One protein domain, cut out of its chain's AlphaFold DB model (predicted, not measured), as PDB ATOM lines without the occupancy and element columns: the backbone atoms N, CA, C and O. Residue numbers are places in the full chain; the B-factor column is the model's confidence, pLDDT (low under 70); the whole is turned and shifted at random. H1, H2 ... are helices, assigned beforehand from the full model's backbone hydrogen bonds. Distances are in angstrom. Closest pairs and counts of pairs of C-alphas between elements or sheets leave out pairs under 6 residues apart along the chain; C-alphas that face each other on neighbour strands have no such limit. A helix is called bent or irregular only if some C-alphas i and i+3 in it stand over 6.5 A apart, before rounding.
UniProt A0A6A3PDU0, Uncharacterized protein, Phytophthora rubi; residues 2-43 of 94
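What this domain is: This is residues 2 to 43 of the 94 residues of an uncharacterized protein of Phytophthora rubi (UniProt A0A6A3PDU0). An open, irregular helix, H1, sticks out at one end of the model with residues 3 to 7 and 9 to 15 standing free, and a strung-out link, residues 17 to 22, leads from it to a second helical part at the other end. That second part is made of two short helices, H2 and then H3, one following the other nearly end to end, with the last printed residues, 37 to 43, folded back beside H3. The printed part has 42 residues with three named helices in the order H1, H2, H3 and no named strand, and its class is all helix. The whole is only just loose, close to extended, with a radius of gyration of the C-alphas of 13.6 A, and its outline is flat, with spans of 37 by 22 by 11 A.

Where its parts are: The printed part begins at Asp 2. H1 follows as residues 3 to 16, Gln 3 to Thr 16, and is the longest helix by residues, with 14. It begins with C-alpha 3 at (29.573, -1.730, 23.229) and ends with C-alpha 16 at (42.288, -2.356, 10.098), and its first and last C-alphas are 18.3 A apart. H1 is irregular: C-alphas 11 and 14 are 7.7 A apart. H2 holds residues 23 to 29, Leu 23 to Val 29, and measures 10.1 A from first to last C-alpha; it begins with C-alpha 23 at (45.299, -19.192, -1.757). H3 holds residues 31 to 36, Ile 31 to Cys 36, and measures 8.9 A from first to last C-alpha; it ends with C-alpha 36 at (58.205, -17.531, 14.661). Residues 37 to 43 follow it with no named element.

How they stand to each other: Along H1 the z coordinate of the C-alphas goes from 23.229 at Gln 3 to 10.098 at Thr 16, while x goes from 29.573 to 42.288. H1 touches no helix. No C-alpha of residues 2 to 7, of which 3 to 7 belong to H1, has another C-alpha within 10 A that is 8 or more residues away along the chain. The same holds for residues 9 to 15, which belong to H1. H1 and H2 are apart, with no C-alpha of the one within 8 A of the other, and a short link of 6 residues joins them. H1 and H3 are apart by the same measure. Along H2 the z coordinate of the C-alphas goes from -1.757 at Leu 23 to 5.480 at Val 29, and along H3 from 6.106 at Ile 31 to 14.661 at Cys 36. H2 and H3 meet only through their link, a tight one of 1 residue, Ser 30. In H2 and H3 every backbone O i to N i+4 pair is within hydrogen-bond range; in H1 7 of 10 such pairs are.

The domain as a whole: The two C-alphas farthest apart are those of Gln 3 and Arg 34, at 37.1 A. The C-alphas of the first and last printed residues, Asp 2 and Gly 43, are 25.7 A apart, with C-alpha 43 at (51.192, -12.757, 11.716). The full chain has 94 residues, and the printed part runs from residue 2 to residue 43 without a cut. Neither link is long. The mean pLDDT of the printed part is 80.8. Two printed residues are under 70, namely Glu 14 and Thr 16, both in H1. The mean pLDDT is 77 for H1, 87 for H2 and 82 for H3.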
ATOM      1  N   ASP A   2      30.196  -6.135  24.906       83.00
ATOM      2  CA  ASP A   2      30.792  -4.826  25.205       83.00
ATOM      3  C   ASP A   2      30.543  -3.858  24.038       83.00
ATOM      4  O   ASP A   2      30.933  -4.156  22.910       83.00
ATOM      5  N   GLN A   3      29.905  -2.709  24.283       81.19
ATOM      6  CA  GLN A   3      29.573  -1.730  23.229       81.19
ATOM      7  C   GLN A   3      30.820  -1.258  22.465       81.19
ATOM      8  O   GLN A   3      30.766  -0.986  21.268       81.19
ATOM      9  N   VAL A   4      31.968  -1.224  23.147       75.62
ATOM     10  CA  VAL A   4      33.272  -0.924  22.544       75.62
ATOM     11  C   VAL A   4      33.657  -1.980  21.506       75.62
ATOM     12  O   VAL A   4      34.083  -1.634  20.409       75.62
ATOM     13  N   VAL A   5      33.462  -3.266  21.814       77.31
ATOM     14  CA  VAL A   5      33.764  -4.370  20.887       77.31
ATOM     15  C   VAL A   5      32.863  -4.297  19.653       77.31
ATOM     16  O   VAL A   5      33.324  -4.533  18.541       77.31
ATOM     17  N   GLU A   6      31.598  -3.919  19.823       84.19
ATOM     18  CA  GLU A   6      30.644  -3.778  18.718       84.19
ATOM     19  C   GLU A   6      31.018  -2.639  17.756       84.19
ATOM     20  O   GLU A   6      31.011  -2.828  16.538       84.19
ATOM     21  N   VAL A   7      31.431  -1.481  18.281       82.69
ATOM     22  CA  VAL A   7      31.927  -0.358  17.465       82.69
ATOM     23  C   VAL A   7      33.241  -0.715  16.769       82.69
ATOM     24  O   VAL A   7      33.408  -0.427  15.585       82.69
ATOM     25  N   LEU A   8      34.169  -1.382  17.462       77.12
ATOM     26  CA  LEU A   8      35.430  -1.824  16.855       77.12
ATOM     27  C   LEU A   8      35.182  -2.790  15.693       77.12
ATOM     28  O   LEU A   8      35.741  -2.610  14.610       77.12
ATOM     29  N   ASN A   9      34.293  -3.762  15.896       77.81
ATOM     30  CA  ASN A   9      33.941  -4.742  14.876       77.81
ATOM     31  C   ASN A   9      33.204  -4.121  13.684       77.81
ATOM     32  O   ASN A   9      33.477  -4.499  12.549       77.81
ATOM     33  N   SER A  10      32.290  -3.177  13.921       80.25
ATOM     34  CA  SER A  10      31.456  -2.601  12.856       80.25
ATOM     35  C   SER A  10      32.131  -1.473  12.076       80.25
ATOM     36  O   SER A  10      31.881  -1.333  10.882       80.25
ATOM     37  N   CYS A  11      32.982  -0.667  12.715       79.88
ATOM     38  CA  CYS A  11      33.546   0.531  12.087       79.88
ATOM     39  C   CYS A  11      34.997   0.367  11.622       79.88
ATOM     40  O   CYS A  11      35.417   1.055  10.692       79.88
ATOM     41  N   TYR A  12      35.777  -0.502  12.272       75.62
ATOM     42  CA  TYR A  12      37.234  -0.493  12.114       75.62
ATOM     43  C   TYR A  12      37.827  -1.840  11.708       75.62
ATOM     44  O   TYR A  12      38.935  -1.862  11.183       75.62
ATOM     45  N   LEU A  13      37.126  -2.960  11.909       74.56
ATOM     46  CA  LEU A  13      37.707  -4.283  11.679       74.56
ATOM     47  C   LEU A  13      38.109  -4.501  10.217       74.56
ATOM     48  O   LEU A  13      39.276  -4.777   9.963       74.56
ATOM     49  N   GLU A  14      37.198  -4.297   9.259       69.00
ATOM     50  CA  GLU A  14      37.501  -4.491   7.829       69.00
ATOM     51  C   GLU A  14      38.607  -3.560   7.312       69.00
ATOM     52  O   GLU A  14      39.393  -3.952   6.450       69.00
ATOM     53  N   SER A  15      38.688  -2.334   7.838       70.62
ATOM     54  CA  SER A  15      39.688  -1.345   7.423       70.62
ATOM     55  C   SER A  15      41.041  -1.514   8.121       70.62
ATOM     56  O   SER A  15      42.050  -1.036   7.605       70.62
ATOM     57  N   THR A  16      41.081  -2.204   9.268       68.12
ATOM     58  CA  THR A  16      42.288  -2.356  10.098       68.12
ATOM     59  C   THR A  16      42.922  -3.738   9.967       68.12
ATOM     60  O   THR A  16      44.146  -3.853   9.943       68.12
ATOM     61  N   VAL A  17      42.113  -4.798   9.883       70.31
ATOM     62  CA  VAL A  17      42.576  -6.188   9.825       70.31
ATOM     63  C   VAL A  17      41.818  -6.922   8.726       70.31
ATOM     64  O   VAL A  17      40.640  -7.240   8.859       70.31
ATOM     65  N   ARG A  18      42.526  -7.256   7.645       77.12
ATOM     66  CA  ARG A  18      41.985  -8.073   6.557       77.12
ATOM     67  C   ARG A  18      42.688  -9.421   6.528       77.12
ATOM     68  O   ARG A  18      43.897  -9.485   6.306       77.12
ATOM     69  N   LEU A  19      41.923 -10.493   6.705       77.94
ATOM     70  CA  LEU A  19      42.437 -11.848   6.526       77.94
ATOM     71  C   LEU A  19      42.772 -12.117   5.049       77.94
ATOM     72  O   LEU A  19      42.116 -11.555   4.165       77.94
ATOM     73  N   PRO A  20      43.759 -12.980   4.761       84.19
ATOM     74  CA  PRO A  20      43.987 -13.491   3.415       84.19
ATOM     75  C   PRO A  20      42.702 -14.087   2.824       84.19
ATOM     76  O   PRO A  20      42.017 -14.879   3.471       84.19
ATOM     77  N   GLN A  21      42.370 -13.717   1.591       86.69
ATOM     78  CA  GLN A  21      41.178 -14.201   0.888       86.69
ATOM     79  C   GLN A  21      41.526 -15.164  -0.246       86.69
ATOM     80  O   GLN A  21      40.702 -15.990  -0.636       86.69
ATOM     81  N   THR A  22      42.751 -15.096  -0.769       91.81
ATOM     82  CA  THR A  22      43.210 -15.977  -1.850       91.81
ATOM     83  C   THR A  22      44.208 -17.017  -1.351       91.81
ATOM     84  O   THR A  22      44.950 -16.781  -0.399       91.81
ATOM     85  N   LEU A  23      44.286 -18.163  -2.036       90.56
ATOM     86  CA  LEU A  23      45.299 -19.192  -1.757       90.56
ATOM     87  C   LEU A  23      46.728 -18.633  -1.810       90.56
ATOM     88  O   LEU A  23      47.582 -19.047  -1.030       90.56
ATOM     89  N   HIS A  24      46.981 -17.679  -2.709       89.31
ATOM     90  CA  HIS A  24      48.274 -17.013  -2.804       89.31
ATOM     91  C   HIS A  24      48.586 -16.203  -1.539       89.31
ATOM     92  O   HIS A  24      49.665 -16.348  -0.974       89.31
ATOM     93  N   GLU A  25      47.638 -15.401  -1.052       86.69
ATOM     94  CA  GLU A  25      47.816 -14.636   0.186       86.69
ATOM     95  C   GLU A  25      47.995 -15.558   1.404       86.69
ATOM     96  O   GLU A  25      48.858 -15.294   2.240       86.69
ATOM     97  N   TRP A  26      47.255 -16.673   1.477       88.00
ATOM     98  CA  TRP A  26      47.438 -17.690   2.521       88.00
ATOM     99  C   TRP A  26      48.836 -18.314   2.491       88.00
ATOM    100  O   TRP A  26      49.438 -18.537   3.540       88.00
ATOM    101  N   HIS A  27      49.383 -18.552   1.299       87.25
ATOM    102  CA  HIS A  27      50.745 -19.055   1.144       87.25
ATOM    103  C   HIS A  27      51.807 -18.035   1.580       87.25
ATOM    104  O   HIS A  27      52.838 -18.411   2.128       87.25
ATOM    105  N   VAL A  28      51.568 -16.739   1.363       83.62
ATOM    106  CA  VAL A  28      52.487 -15.679   1.809       83.62
ATOM    107  C   VAL A  28      52.540 -15.605   3.337       83.62
ATOM    108  O   VAL A  28      53.630 -15.485   3.903       83.62
ATOM    109  N   VAL A  29      51.389 -15.696   4.013       81.69
ATOM    110  CA  VAL A  29      51.342 -15.601   5.480       81.69
ATOM    111  C   VAL A  29      51.776 -16.880   6.188       81.69
ATOM    112  O   VAL A  29      52.317 -16.784   7.280       81.69
ATOM    113  N   SER A  30      51.636 -18.065   5.580       83.50
ATOM    114  CA  SER A  30      52.063 -19.332   6.207       83.50
ATOM    115  C   SER A  30      53.573 -19.412   6.458       83.50
ATOM    116  O   SER A  30      54.043 -20.234   7.243       83.50
ATOM    117  N   ILE A  31      54.353 -18.526   5.836       84.56
ATOM    118  CA  ILE A  31      55.785 -18.371   6.106       84.56
ATOM    119  C   ILE A  31      56.029 -17.938   7.565       84.56
ATOM    120  O   ILE A  31      57.080 -18.274   8.115       84.56
ATOM    121  N   PHE A  32      55.082 -17.235   8.206       80.75
ATOM    122  CA  PHE A  32      55.220 -16.767   9.591       80.75
ATOM    123  C   PHE A  32      55.443 -17.899  10.585       80.75
ATOM    124  O   PHE A  32      56.370 -17.802  11.385       80.75
ATOM    125  N   GLU A  33      54.691 -18.994  10.485       84.12
ATOM    126  CA  GLU A  33      54.889 -20.189  11.315       84.12
ATOM    127  C   GLU A  33      56.354 -20.650  11.309       84.12
ATOM    128  O   GLU A  33      56.929 -20.936  12.360       84.12
ATOM    129  N   ARG A  34      57.012 -20.640  10.142       82.81
ATOM    130  CA  ARG A  34      58.427 -21.023  10.026       82.81
ATOM    131  C   ARG A  34      59.373 -20.017  10.683       82.81
ATOM    132  O   ARG A  34      60.450 -20.398  11.134       82.81
ATOM    133  N   VAL A  35      59.021 -18.734  10.672       81.25
ATOM    134  CA  VAL A  35      59.858 -17.645  11.202       81.25
ATOM    135  C   VAL A  35      59.732 -17.539  12.719       81.25
ATOM    136  O   VAL A  35      60.740 -17.342  13.395       81.25
ATOM    137  N   CYS A  36      58.517 -17.683  13.244       79.94
ATOM    138  CA  CYS A  36      58.205 -17.531  14.661       79.94
ATOM    139  C   CYS A  36      58.272 -18.852  15.443       79.94
ATOM    140  O   CYS A  36      58.480 -18.835  16.654       79.94
ATOM    141  N   GLY A  37      58.133 -19.997  14.767       84.00
ATOM    142  CA  GLY A  37      58.131 -21.323  15.391       84.00
ATOM    143  C   GLY A  37      56.808 -21.700  16.065       84.00
ATOM    144  O   GLY A  37      56.787 -22.632  16.868       84.00
ATOM    145  N   VAL A  38      55.716 -20.988  15.764       82.12
ATOM    146  CA  VAL A  38      54.382 -21.233  16.329       82.12
ATOM    147  C   VAL A  38      53.459 -21.814  15.248       82.12
ATOM    148  O   VAL A  38      53.276 -21.178  14.206       82.12
ATOM    149  N   PRO A  39      52.856 -22.999  15.471       83.19
ATOM    150  CA  PRO A  39      51.989 -23.637  14.482       83.19
ATOM    151  C   PRO A  39      50.785 -22.779  14.081       83.19
ATOM    152  O   PRO A  39      50.067 -22.281  14.949       83.19
ATOM    153  N   ASN A  40      50.515 -22.683  12.776       80.62
ATOM    154  CA  ASN A  40      49.425 -21.903  12.178       80.62
ATOM    155  C   ASN A  40      49.482 -20.386  12.449       80.62
ATOM    156  O   ASN A  40      48.473 -19.694  12.294       80.62
ATOM    157  N   GLU A  41      50.636 -19.846  12.850       80.50
ATOM    158  CA  GLU A  41      50.808 -18.400  12.979       80.50
ATOM    159  C   GLU A  41      50.894 -17.745  11.596       80.50
ATOM    160  O   GLU A  41      51.714 -18.113  10.755       80.50
ATOM    161  N   VAL A  42      50.042 -16.744  11.380       77.94
ATOM    162  CA  VAL A  42      49.922 -16.005  10.110       77.94
ATOM    163  C   VAL A  42      50.298 -14.527  10.236       77.94
ATOM    164  O   VAL A  42      50.188 -13.767   9.277       77.94
ATOM    165  N   GLY A  43      50.746 -14.112  11.422       75.00
ATOM    166  CA  GLY A  43      51.192 -12.757  11.716       75.00
ATOM    167  C   GLY A  43      51.295 -12.502  13.218       75.00
ATOM    168  O   GLY A  43      50.640 -13.173  14.015       75.00
TER     169      GLY A  43